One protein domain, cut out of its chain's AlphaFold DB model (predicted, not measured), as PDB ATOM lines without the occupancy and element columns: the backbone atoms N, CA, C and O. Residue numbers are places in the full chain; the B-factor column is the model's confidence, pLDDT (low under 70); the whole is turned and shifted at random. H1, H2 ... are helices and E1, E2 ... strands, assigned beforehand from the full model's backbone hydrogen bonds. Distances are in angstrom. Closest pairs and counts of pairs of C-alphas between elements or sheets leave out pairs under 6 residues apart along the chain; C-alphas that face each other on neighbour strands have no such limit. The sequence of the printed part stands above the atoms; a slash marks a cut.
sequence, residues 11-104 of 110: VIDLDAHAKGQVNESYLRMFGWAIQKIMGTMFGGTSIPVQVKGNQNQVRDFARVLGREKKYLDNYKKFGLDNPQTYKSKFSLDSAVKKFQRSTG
ATOM      1  N   VAL A  11     185.425 230.994 229.073       94.62
ATOM      2  CA  VAL A  11     185.193 230.495 230.431       94.62
ATOM      3  C   VAL A  11     186.276 231.012 231.375       94.62
ATOM      4  O   VAL A  11     187.444 230.638 231.284       94.62
ATOM      5  N   ILE A  12     185.869 231.842 232.331       96.31
ATOM      6  CA  ILE A  12     186.684 232.274 233.463       96.31
ATOM      7  C   ILE A  12     186.463 231.292 234.614       96.31
ATOM      8  O   ILE A  12     185.421 231.311 235.268       96.31
ATOM      9  N   ASP A  13     187.455 230.451 234.886       96.88
ATOM     10  CA  ASP A  13     187.452 229.539 236.032       96.88
ATOM     11  C   ASP A  13     188.173 230.175 237.227       96.88
ATOM     12  O   ASP A  13     189.400 230.270 237.240       96.88
ATOM     13  N   LEU A  14     187.422 230.632 238.226       97.19
ATOM     14  CA  LEU A  14     187.951 231.300 239.417       97.19
ATOM     15  C   LEU A  14     188.686 230.347 240.375       97.19
ATOM     16  O   LEU A  14     189.424 230.817 241.239       97.19
ATOM     17  N   ASP A  15     188.538 229.031 240.190       96.62
ATOM     18  CA  ASP A  15     189.257 228.002 240.947       96.62
ATOM     19  C   ASP A  15     190.564 227.568 240.262       96.62
ATOM     20  O   ASP A  15     191.255 226.674 240.754       96.62
ATOM     21  N   ALA A  16     190.951 228.199 239.145       95.38
ATOM     22  CA  ALA A  16     192.147 227.830 238.382       95.38
ATOM     23  C   ALA A  16     193.427 227.794 239.236       95.38
ATOM     24  O   ALA A  16     194.302 226.965 238.993       95.38
ATOM     25  N   HIS A  17     193.545 228.651 240.258       95.25
ATOM     26  CA  HIS A  17     194.688 228.612 241.174       95.25
ATOM     27  C   HIS A  17     194.704 227.341 242.023       95.25
ATOM     28  O   HIS A  17     195.725 226.661 242.083       95.25
ATOM     29  N   ALA A  18     193.563 226.982 242.619       94.75
ATOM     30  CA  ALA A  18     193.424 225.759 243.407       94.75
ATOM     31  C   ALA A  18     193.645 224.498 242.554       94.75
ATOM     32  O   ALA A  18     194.157 223.498 243.046       94.75
ATOM     33  N   LYS A  19     193.310 224.565 241.259       94.88
ATOM     34  CA  LYS A  19     193.527 223.495 240.275       94.88
ATOM     35  C   LYS A  19     194.959 223.433 239.724       94.88
ATOM     36  O   LYS A  19     195.245 222.557 238.915       94.88
ATOM     37  N   GLY A  20     195.844 224.364 240.092       95.00
ATOM     38  CA  GLY A  20     197.201 224.442 239.533       95.00
ATOM     39  C   GLY A  20     197.246 224.829 238.046       95.00
ATOM     40  O   GLY A  20     198.227 224.556 237.364       95.00
ATOM     41  N   GLN A  21     196.191 225.462 237.528       94.81
ATOM     42  CA  GLN A  21     196.013 225.801 236.109       94.81
ATOM     43  C   GLN A  21     196.400 227.251 235.772       94.81
ATOM     44  O   GLN A  21     196.269 227.685 234.626       94.81
ATOM     45  N   VAL A  22     196.882 228.021 236.751       95.06
ATOM     46  CA  VAL A  22     197.333 229.400 236.528       95.06
ATOM     47  C   VAL A  22     198.685 229.384 235.825       95.06
ATOM     48  O   VAL A  22     199.729 229.205 236.446       95.06
ATOM     49  N   ASN A  23     198.649 229.609 234.516       94.62
ATOM     50  CA  ASN A  23     199.814 229.829 233.668       94.62
ATOM     51  C   ASN A  23     199.675 231.162 232.908       94.62
ATOM     52  O   ASN A  23     198.671 231.867 233.024       94.62
ATOM     53  N   GLU A  24     200.687 231.519 232.120       92.00
ATOM     54  CA  GLU A  24     200.694 232.769 231.353       92.00
ATOM     55  C   GLU A  24     199.513 232.869 230.374       92.00
ATOM     56  O   GLU A  24     198.904 233.928 230.230       92.00
ATOM     57  N   SER A  25     199.142 231.760 229.733       92.94
ATOM     58  CA  SER A  25     198.008 231.712 228.807       92.94
ATOM     59  C   SER A  25     196.679 231.969 229.518       92.94
ATOM     60  O   SER A  25     195.883 232.774 229.036       92.94
ATOM     61  N   TYR A  26     196.466 231.370 230.694       94.31
ATOM     62  CA  TYR A  26     195.301 231.648 231.531       94.31
ATOM     63  C   TYR A  26     195.264 233.121 231.949       94.31
ATOM     64  O   TYR A  26     194.229 233.763 231.807       94.31
ATOM     65  N   LEU A  27     196.383 233.688 232.417       93.62
ATOM     66  CA  LEU A  27     196.436 235.089 232.848       93.62
ATOM     67  C   LEU A  27     196.163 236.065 231.694       93.62
ATOM     68  O   LEU A  27     195.461 237.058 231.891       93.62
ATOM     69  N   ARG A  28     196.663 235.772 230.486       93.56
ATOM     70  CA  ARG A  28     196.353 236.550 229.276       93.56
ATOM     71  C   ARG A  28     194.872 236.480 228.922       93.56
ATOM     72  O   ARG A  28     194.258 237.523 228.707       93.56
ATOM     73  N   MET A  29     194.294 235.277 228.910       93.50
ATOM     74  CA  MET A  29     192.861 235.084 228.670       93.50
ATOM     75  C   MET A  29     192.026 235.824 229.719       93.50
ATOM     76  O   MET A  29     191.124 236.577 229.363       93.50
ATOM     77  N   PHE A  30     192.374 235.686 231.000       95.25
ATOM     78  CA  PHE A  30     191.682 236.326 232.115       95.25
ATOM     79  C   PHE A  30     191.707 237.854 232.006       95.25
ATOM     80  O   PHE A  30     190.666 238.503 232.124       95.25
ATOM     81  N   GLY A  31     192.875 238.433 231.715       94.62
ATOM     82  CA  GLY A  31     193.024 239.871 231.491       94.62
ATOM     83  C   GLY A  31     192.197 240.370 230.307       94.62
ATOM     84  O   GLY A  31     191.451 241.340 230.439       94.62
ATOM     85  N   TRP A  32     192.269 239.672 229.171       93.81
ATOM     86  CA  TRP A  32     191.481 240.002 227.984       93.81
ATOM     87  C   TRP A  32     189.972 239.911 228.248       93.81
ATOM     88  O   TRP A  32     189.222 240.813 227.867       93.81
ATOM     89  N   ALA A  33     189.518 238.874 228.956       94.50
ATOM     90  CA  ALA A  33     188.108 238.683 229.277       94.50
ATOM     91  C   ALA A  33     187.591 239.806 230.188       94.50
ATOM     92  O   ALA A  33     186.549 240.399 229.907       94.50
ATOM     93  N   ILE A  34     188.353 240.176 231.225       95.25
ATOM     94  CA  ILE A  34     188.020 241.316 232.087       95.25
ATOM     95  C   ILE A  34     187.969 242.615 231.274       95.25
ATOM     96  O   ILE A  34     187.016 243.380 231.419       95.25
ATOM     97  N   GLN A  35     188.938 242.865 230.389       93.75
ATOM     98  CA  GLN A  35     188.935 244.051 229.529       93.75
ATOM     99  C   GLN A  35     187.668 244.123 228.664       93.75
ATOM    100  O   GLN A  35     187.078 245.195 228.526       93.75
ATOM    101  N   LYS A  36     187.219 242.998 228.099       94.06
ATOM    102  CA  LYS A  36     185.996 242.939 227.286       94.06
ATOM    103  C   LYS A  36     184.725 243.145 228.109       94.06
ATOM    104  O   LYS A  36     183.859 243.920 227.694       94.06
ATOM    105  N   ILE A  37     184.641 242.539 229.294       94.50
ATOM    106  CA  ILE A  37     183.545 242.783 230.243       94.50
ATOM    107  C   ILE A  37     183.474 244.278 230.583       94.50
ATOM    108  O   ILE A  37     182.416 244.893 230.465       94.50
ATOM    109  N   MET A  38     184.608 244.881 230.945       94.44
ATOM    110  CA  MET A  38     184.687 246.304 231.272       94.44
ATOM    111  C   MET A  38     184.296 247.184 230.083       94.44
ATOM    112  O   MET A  38     183.491 248.094 230.247       94.44
ATOM    113  N   GLY A  39     184.789 246.885 228.877       93.38
ATOM    114  CA  GLY A  39     184.413 247.610 227.661       93.38
ATOM    115  C   GLY A  39     182.903 247.602 227.413       93.38
ATOM    116  O   GLY A  39     182.328 248.638 227.085       93.38
ATOM    117  N   THR A  40     182.241 246.471 227.664       93.44
ATOM    118  CA  THR A  40     180.777 246.344 227.549       93.44
ATOM    119  C   THR A  40     180.054 247.263 228.540       93.44
ATOM    120  O   THR A  40     179.082 247.924 228.186       93.44
ATOM    121  N   MET A  41     180.565 247.392 229.771       92.69
ATOM    122  CA  MET A  41     179.995 248.296 230.785       92.69
ATOM    123  C   MET A  41     180.077 249.786 230.411       92.69
ATOM    124  O   MET A  41     179.353 250.591 231.005       92.69
ATOM    125  N   PHE A  42     180.929 250.141 229.445       92.94
ATOM    126  CA  PHE A  42     181.092 251.487 228.890       92.94
ATOM    127  C   PHE A  42     180.480 251.647 227.486       92.94
ATOM    128  O   PHE A  42     180.784 252.618 226.797       92.94
ATOM    129  N   GLY A  43     179.602 250.727 227.067       91.81
ATOM    130  CA  GLY A  43     178.874 250.805 225.793       91.81
ATOM    131  C   GLY A  43     179.556 250.105 224.614       91.81
ATOM    132  O   GLY A  43     179.137 250.288 223.477       91.81
ATOM    133  N   GLY A  44     180.602 249.313 224.862       91.50
ATOM    134  CA  GLY A  44     181.217 248.450 223.854       91.50
ATOM    135  C   GLY A  44     180.415 247.174 223.560       91.50
ATOM    136  O   GLY A  44     179.404 246.881 224.195       91.50
ATOM    137  N   THR A  45     180.901 246.386 222.599       89.38
ATOM    138  CA  THR A  45     180.293 245.110 222.194       89.38
ATOM    139  C   THR A  45     180.403 244.048 223.291       89.38
ATOM    140  O   THR A  45     181.503 243.767 223.772       89.38
ATOM    141  N   SER A  46     179.268 243.425 223.623       85.38
ATOM    142  CA  SER A  46     179.202 242.286 224.542       85.38
ATOM    143  C   SER A  46     179.779 241.020 223.911       85.38
ATOM    144  O   SER A  46     179.595 240.773 222.719       85.38
ATOM    145  N   ILE A  47     180.444 240.203 224.724       85.75
ATOM    146  CA  ILE A  47     180.909 238.864 224.350       85.75
ATOM    147  C   ILE A  47     180.328 237.824 225.317       85.75
ATOM    148  O   ILE A  47     180.123 238.140 226.494       85.75
ATOM    149  N   PRO A  48     180.075 236.586 224.861       88.44
ATOM    150  CA  PRO A  48     179.656 235.510 225.748       88.44
ATOM    151  C   PRO A  48     180.815 235.122 226.680       88.44
ATOM    152  O   PRO A  48     181.840 234.599 226.237       88.44
ATOM    153  N   VAL A  49     180.658 235.410 227.976       92.81
ATOM    154  CA  VAL A  49     181.612 235.032 229.028       92.81
ATOM    155  C   VAL A  49     180.888 234.253 230.114       92.81
ATOM    156  O   VAL A  49     179.942 234.757 230.722       92.81
ATOM    157  N   GLN A  50     181.392 233.062 230.411       94.69
ATOM    158  CA  GLN A  50     180.974 232.272 231.559       94.69
ATOM    159  C   GLN A  50     181.942 232.483 232.714       94.69
ATOM    160  O   GLN A  50     183.155 232.424 232.530       94.69
ATOM    161  N   VAL A  51     181.423 232.651 233.927       95.81
ATOM    162  CA  VAL A  51     182.247 232.688 235.140       95.81
ATOM    163  C   VAL A  51     181.895 231.482 236.000       95.81
ATOM    164  O   VAL A  51     180.744 231.320 236.402       95.81
ATOM    165  N   LYS A  52     182.886 230.634 236.277       96.44
ATOM    166  CA  LYS A  52     182.769 229.437 237.116       96.44
ATOM    167  C   LYS A  52     183.588 229.611 238.385       96.44
ATOM    168  O   LYS A  52     184.660 230.203 238.364       96.44
ATOM    169  N   GLY A  53     183.074 229.087 239.484       95.56
ATOM    170  CA  GLY A  53     183.704 229.130 240.799       95.56
ATOM    171  C   GLY A  53     182.650 228.984 241.883       95.56
ATOM    172  O   GLY A  53     181.452 228.898 241.597       95.56
ATOM    173  N   ASN A  54     183.073 228.991 243.142       96.00
ATOM    174  CA  ASN A  54     182.109 228.990 244.236       96.00
ATOM    175  C   ASN A  54     181.358 230.335 244.327       96.00
ATOM    176  O   ASN A  54     181.820 231.382 243.866       96.00
ATOM    177  N   GLN A  55     180.192 230.324 244.978       96.00
ATOM    178  CA  GLN A  55     179.315 231.496 245.078       96.00
ATOM    179  C   GLN A  55     180.023 232.737 245.656       96.00
ATOM    180  O   GLN A  55     179.772 233.861 245.214       96.00
ATOM    181  N   ASN A  56     180.928 232.550 246.623       96.25
ATOM    182  CA  ASN A  56     181.664 233.652 247.240       96.25
ATOM    183  C   ASN A  56     182.661 234.287 246.264       96.25
ATOM    184  O   ASN A  56     182.729 235.514 246.195       96.25
ATOM    185  N   GLN A  57     183.390 233.478 245.496       96.69
ATOM    186  CA  GLN A  57     184.329 233.953 244.478       96.69
ATOM    187  C   GLN A  57     183.604 234.688 243.355       96.69
ATOM    188  O   GLN A  57     184.016 235.788 243.000       96.69
ATOM    189  N   VAL A  58     182.497 234.136 242.846       97.00
ATOM    190  CA  VAL A  58     181.697 234.782 241.792       97.00
ATOM    191  C   VAL A  58     181.152 236.126 242.281       97.00
ATOM    192  O   VAL A  58     181.244 237.135 241.578       97.00
ATOM    193  N   ARG A  59     180.654 236.187 243.526       97.12
ATOM    194  CA  ARG A  59     180.188 237.443 244.131       97.12
ATOM    195  C   ARG A  59     181.317 238.455 244.302       97.12
ATOM    196  O   ARG A  59     181.107 239.648 244.075       97.12
ATOM    197  N   ASP A  60     182.491 238.008 244.737       97.31
ATOM    198  CA  ASP A  60     183.649 238.880 244.908       97.31
ATOM    199  C   ASP A  60     184.169 239.373 243.549       97.31
ATOM    200  O   ASP A  60     184.419 240.566 243.416       97.31
ATOM    201  N   PHE A  61     184.207 238.527 242.516       97.50
ATOM    202  CA  PHE A  61     184.544 238.907 241.141       97.50
ATOM    203  C   PHE A  61     183.607 239.996 240.599       97.50
ATOM    204  O   PHE A  61     184.063 241.068 240.196       97.50
ATOM    205  N   ALA A  62     182.289 239.778 240.681       96.56
ATOM    206  CA  ALA A  62     181.290 240.767 240.268       96.56
ATOM    207  C   ALA A  62     181.429 242.085 241.049       96.56
ATOM    208  O   ALA A  62     181.284 243.179 240.496       96.56
ATOM    209  N   ARG A  63     181.759 241.997 242.345       97.50
ATOM    210  CA  ARG A  63     182.026 243.167 243.182       97.50
ATOM    211  C   ARG A  63     183.259 243.929 242.708       97.50
ATOM    212  O   ARG A  63     183.183 245.153 242.672       97.50
ATOM    213  N   VAL A  64     184.360 243.256 242.367       97.75
ATOM    214  CA  VAL A  64     185.554 243.934 241.842       97.75
ATOM    215  C   VAL A  64     185.219 244.660 240.542       97.75
ATOM    216  O   VAL A  64     185.460 245.860 240.471       97.75
ATOM    217  N   LEU A  65     184.557 244.002 239.584       96.88
ATOM    218  CA  LEU A  65     184.143 244.630 238.319       96.88
ATOM    219  C   LEU A  65     183.310 245.903 238.536       96.88
ATOM    220  O   LEU A  65     183.593 246.953 237.962       96.88
ATOM    221  N   GLY A  66     182.310 245.846 239.420       96.81
ATOM    222  CA  GLY A  66     181.486 247.017 239.728       96.81
ATOM    223  C   GLY A  66     182.274 248.159 240.385       96.81
ATOM    224  O   GLY A  66     181.994 249.333 240.133       96.81
ATOM    225  N   ARG A  67     183.272 247.843 241.222       97.38
ATOM    226  CA  ARG A  67     184.150 248.854 241.836       97.38
ATOM    227  C   ARG A  67     185.142 249.435 240.836       97.38
ATOM    228  O   ARG A  67     185.382 250.636 240.900       97.38
ATOM    229  N   GLU A  68     185.645 248.621 239.913       96.81
ATOM    230  CA  GLU A  68     186.521 249.041 238.818       96.81
ATOM    231  C   GLU A  68     185.789 250.055 237.941       96.81
ATOM    232  O   GLU A  68     186.256 251.179 237.766       96.81
ATOM    233  N   LYS A  69     184.563 249.720 237.511       96.00
ATOM    234  CA  LYS A  69     183.710 250.637 236.748       96.00
ATOM    235  C   LYS A  69     183.523 251.960 237.485       96.00
ATOM    236  O   LYS A  69     183.762 253.018 236.917       96.00
ATOM    237  N   LYS A  70     183.143 251.904 238.765       96.56
ATOM    238  CA  LYS A  70     182.916 253.107 239.576       96.56
ATOM    239  C   LYS A  70     184.176 253.964 239.725       96.56
ATOM    240  O   LYS A  70     184.073 255.187 239.727       96.56
ATOM    241  N   TYR A  71     185.340 253.340 239.891       96.56
ATOM    242  CA  TYR A  71     186.612 254.053 239.945       96.56
ATOM    243  C   TYR A  71     186.896 254.771 238.624       96.56
ATOM    244  O   TYR A  71     187.175 255.967 238.646       96.56
ATOM    245  N   LEU A  72     186.737 254.083 237.494       94.88
ATOM    246  CA  LEU A  72     186.932 254.662 236.165       94.88
ATOM    247  C   LEU A  72     185.924 255.783 235.857       94.88
ATOM    248  O   LEU A  72     186.318 256.817 235.324       94.88
ATOM    249  N   ASP A  73     184.655 255.633 236.251       95.50
ATOM    250  CA  ASP A  73     183.631 256.682 236.138       95.50
ATOM    251  C   ASP A  73     184.017 257.935 236.942       95.50
ATOM    252  O   ASP A  73     183.968 259.057 236.431       95.50
ATOM    253  N   ASN A  74     184.434 257.756 238.200       96.25
ATOM    254  CA  ASN A  74     184.874 258.857 239.055       96.25
ATOM    255  C   ASN A  74     186.140 259.522 238.511       96.25
ATOM    256  O   ASN A  74     186.206 260.748 238.462       96.25
ATOM    257  N   TYR A  75     187.113 258.728 238.066       94.94
ATOM    258  CA  TYR A  75     188.333 259.225 237.447       94.94
ATOM    259  C   TYR A  75     188.021 260.061 236.201       94.94
ATOM    260  O   TYR A  75     188.495 261.189 236.094       94.94
ATOM    261  N   LYS A  76     187.150 259.569 235.311       94.25
ATOM    262  CA  LYS A  76     186.718 260.302 234.113       94.25
ATOM    263  C   LYS A  76     185.995 261.606 234.456       94.25
ATOM    264  O   LYS A  76     186.153 262.594 233.746       94.25
ATOM    265  N   LYS A  77     185.180 261.612 235.515       95.50
ATOM    266  CA  LYS A  77     184.357 262.768 235.894       95.50
ATOM    267  C   LYS A  77     185.118 263.831 236.688       95.50
ATOM    268  O   LYS A  77     184.832 265.013 236.531       95.50
ATOM    269  N   PHE A  78     186.023 263.419 237.571       94.56
ATOM    270  CA  PHE A  78     186.617 264.298 238.577       94.56
ATOM    271  C   PHE A  78     188.150 264.374 238.529       94.56
ATOM    272  O   PHE A  78     188.721 265.210 239.222       94.56
ATOM    273  N   GLY A  79     188.823 263.519 237.751       94.00
ATOM    274  CA  GLY A  79     190.284 263.399 237.751       94.00
ATOM    275  C   GLY A  79     190.833 262.625 238.957       94.00
ATOM    276  O   GLY A  79     190.074 262.138 239.799       94.00
ATOM    277  N   LEU A  80     192.162 262.476 239.035       92.00
ATOM    278  CA  LEU A  80     192.837 261.717 240.107       92.00
ATOM    279  C   LEU A  80     192.836 262.448 241.449       92.00
ATOM    280  O   LEU A  80     192.693 261.799 242.480       92.00
ATOM    281  N   ASP A  81     192.909 263.777 241.436       92.31
ATOM    282  CA  ASP A  81     193.084 264.585 242.649       92.31
ATOM    283  C   ASP A  81     191.782 264.853 243.415       92.31
ATOM    284  O   ASP A  81     191.753 265.605 244.389       92.31
ATOM    285  N   ASN A  82     190.680 264.217 243.014       95.12
ATOM    286  CA  ASN A  82     189.400 264.390 243.678       95.12
ATOM    287  C   ASN A  82     189.197 263.374 244.822       95.12
ATOM    288  O   ASN A  82     189.356 262.166 244.609       95.12
ATOM    289  N   PRO A  83     188.719 263.806 246.010       94.12
ATOM    290  CA  PRO A  83     188.400 262.910 247.125       94.12
ATOM    291  C   PRO A  83     187.479 261.738 246.759       94.12
ATOM    292  O   PRO A  83     187.583 260.661 247.348       94.12
ATOM    293  N   GLN A  84     186.573 261.915 245.792       92.56
ATOM    294  CA  GLN A  84     185.681 260.847 245.342       92.56
ATOM    295  C   GLN A  84     186.416 259.762 244.554       92.56
ATOM    296  O   GLN A  84     186.121 258.579 244.742       92.56
ATOM    297  N   THR A  85     187.396 260.140 243.731       94.62
ATOM    298  CA  THR A  85     188.241 259.204 242.981       94.62
ATOM    299  C   THR A  85     189.089 258.370 243.937       94.62
ATOM    300  O   THR A  85     189.073 257.137 243.848       94.62
ATOM    301  N   TYR A  86     189.700 259.010 244.941       94.69
ATOM    302  CA  TYR A  86     190.426 258.318 246.009       94.69
ATOM    303  C   TYR A  86     189.538 257.326 246.767       94.69
ATOM    304  O   TYR A  86     189.881 256.150 246.880       94.69
ATOM    305  N   LYS A  87     188.353 257.751 247.225       94.69
ATOM    306  CA  LYS A  87     187.400 256.866 247.921       94.69
ATOM    307  C   LYS A  87     187.014 255.651 247.076       94.69
ATOM    308  O   LYS A  87     186.946 254.536 247.600       94.69
ATOM    309  N   SER A  88     186.771 255.835 245.775       95.81
ATOM    310  CA  SER A  88     186.509 254.701 244.883       95.81
ATOM    311  C   SER A  88     187.720 253.787 244.709       95.81
ATOM    312  O   SER A  88     187.521 252.575 244.741       95.81
ATOM    313  N   LYS A  89     188.945 254.325 244.610       95.94
ATOM    314  CA  LYS A  89     190.175 253.522 244.510       95.94
ATOM    315  C   LYS A  89     190.396 252.682 245.767       95.94
ATOM    316  O   LYS A  89     190.529 251.472 245.657       95.94
ATOM    317  N   PHE A  90     190.280 253.261 246.965       96.56
ATOM    318  CA  PHE A  90     190.391 252.497 248.218       96.56
ATOM    319  C   PHE A  90     189.346 251.377 248.327       96.56
ATOM    320  O   PHE A  90     189.631 250.267 248.794       96.56
ATOM    321  N   SER A  91     188.116 251.653 247.881       96.62
ATOM    322  CA  SER A  91     187.056 250.646 247.848       96.62
ATOM    323  C   SER A  91     187.322 249.545 246.819       96.62
ATOM    324  O   SER A  91     186.941 248.401 247.076       96.62
ATOM    325  N   LEU A  92     187.913 249.884 245.672       97.69
ATOM    326  CA  LEU A  92     188.348 248.930 244.658       97.69
ATOM    327  C   LEU A  92     189.475 248.054 245.205       97.69
ATOM    328  O   LEU A  92     189.331 246.837 245.217       97.69
ATOM    329  N   ASP A  93     190.521 248.648 245.773       97.31
ATOM    330  CA  ASP A  93     191.678 247.924 246.304       97.31
ATOM    331  C   ASP A  93     191.275 246.933 247.403       97.31
ATOM    332  O   ASP A  93     191.775 245.810 247.469       97.31
ATOM    333  N   SER A  94     190.322 247.315 248.256       97.44
ATOM    334  CA  SER A  94     189.770 246.428 249.286       97.44
ATOM    335  C   SER A  94     189.010 245.241 248.683       97.44
ATOM    336  O   SER A  94     189.134 244.113 249.164       97.44
ATOM    337  N   ALA A  95     188.237 245.472 247.615       97.75
ATOM    338  CA  ALA A  95     187.537 244.412 246.896       97.75
ATOM    339  C   ALA A  95     188.522 243.482 246.171       97.75
ATOM    340  O   ALA A  95     188.386 242.264 246.280       97.75
ATOM    341  N   VAL A  96     189.541 244.047 245.513       98.06
ATOM    342  CA  VAL A  96     190.620 243.308 244.847       98.06
ATOM    343  C   VAL A  96     191.335 242.418 245.856       98.06
ATOM    344  O   VAL A  96     191.371 241.208 245.669       98.06
ATOM    345  N   LYS A  97     191.809 242.963 246.985       97.56
ATOM    346  CA  LYS A  97     192.485 242.176 248.032       97.56
ATOM    347  C   LYS A  97     191.636 240.999 248.513       97.56
ATOM    348  O   LYS A  97     192.161 239.905 248.714       97.56
ATOM    349  N   LYS A  98     190.327 241.205 248.684       97.00
ATOM    350  CA  LYS A  98     189.403 240.144 249.096       97.00
ATOM    351  C   LYS A  98     189.258 239.059 248.024       97.00
ATOM    352  O   LYS A  98     189.375 237.883 248.352       97.00
ATOM    353  N   PHE A  99     189.050 239.454 246.769       97.31
ATOM    354  CA  PHE A  99     188.971 238.540 245.627       97.31
ATOM    355  C   PHE A  99     190.260 237.726 245.453       97.31
ATOM    356  O   PHE A  99     190.214 236.506 245.315       97.31
ATOM    357  N   GLN A 100     191.421 238.379 245.524       96.69
ATOM    358  CA  GLN A 100     192.716 237.710 245.406       96.69
ATOM    359  C   GLN A 100     192.950 236.734 246.564       96.69
ATOM    360  O   GLN A 100     193.532 235.675 246.363       96.69
ATOM    361  N   ARG A 101     192.471 237.054 247.776       95.94
ATOM    362  CA  ARG A 101     192.535 236.136 248.922       95.94
ATOM    363  C   ARG A 101     191.632 234.911 248.732       95.94
ATOM    364  O   ARG A 101     192.014 233.836 249.174       95.94
ATOM    365  N   SER A 102     190.454 235.060 248.122       94.25
ATOM    366  CA  SER A 102     189.497 233.954 247.955       94.25
ATOM    367  C   SER A 102     189.771 233.063 246.741       94.25
ATOM    368  O   SER A 102     189.380 231.899 246.746       94.25
ATOM    369  N   THR A 103     190.430 233.590 245.708       96.06
ATOM    370  CA  THR A 103     190.709 232.861 244.457       96.06
ATOM    371  C   THR A 103     192.183 232.536 244.251       96.06
ATOM    372  O   THR A 103     192.502 231.665 243.456       96.06
ATOM    373  N   GLY A 104     193.102 233.261 244.894       95.12
ATOM    374  CA  GLY A 104     194.534 233.217 244.577       95.12
ATOM    375  C   GLY A 104     194.906 233.864 243.234       95.12
ATOM    376  O   GLY A 104     196.089 233.993 242.917       95.12
TER     377      GLY A 104
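This is residues 11 to 104 of the 110 residues of an uncharacterized protein of Gammaproteobacteria bacterium (UniProt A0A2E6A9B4). A very small sheet of two parallel strands, E1 and E2, sits at one end of a long helical hairpin, H2 and H3, which runs along the longest axis. A third helix, H1, passes beside the strands and runs steeply across the line of H2. The printed part has 94 residues, with three named helices and two named strands in the order E1, H1, E2, H2, H3; the class is mostly helix. The whole is compact, with a radius of gyration of the C-alphas of 14.2 A and spans of 41 by 30 by 24 A.

E1 is residues 11 to 13, beginning at C-alpha 11 (185.193, 230.495, 230.431), and E2 is residues 49 to 52. H1 is residues 24 to 41, 25.9 A long. H2, residues 55 to 78, measures 34.2 A. H3, residues 83 to 103, measures 30.3 A and ends at C-alpha 103 (190.709, 232.861, 244.457).

E1 and E2 are parallel at 24 degrees; N 12 and O 50 are within hydrogen-bond range at 2.8 A. E1, H1 and E2 form a strand-helix-strand unit, two parallel neighbour strands with a helix between, with a right-handed crossover. The closest C-alphas of E1 and H1, those of Ile 12 and Phe 30, are 6.6 A apart. H1, with residues 38 to 41 alone, only just touches H2, with 3 pairs of C-alphas within 8 A, the closest Met 38 and Lys 69 at 7.1 A; they run the same way at a steep tilt of 58 degrees. H2 and H3, a hairpin, touch at Tyr 71 and Ser 88, their closest C-alphas, 5.0 A apart, and run opposite ways at a shallow tilt of 21 degrees. H1 and H3 are apart. In H1, H2 and H3 every O i to N i+4 pair is within hydrogen-bond range.

The C-alphas farthest apart, those of Lys 19 and Phe 78, are 41.4 A apart. The printed part has no cut. No link is long; those from E2 to H2 and from H2 to H3 are tight. The mean pLDDT of the printed part is 95.0, and no printed residue is under 70.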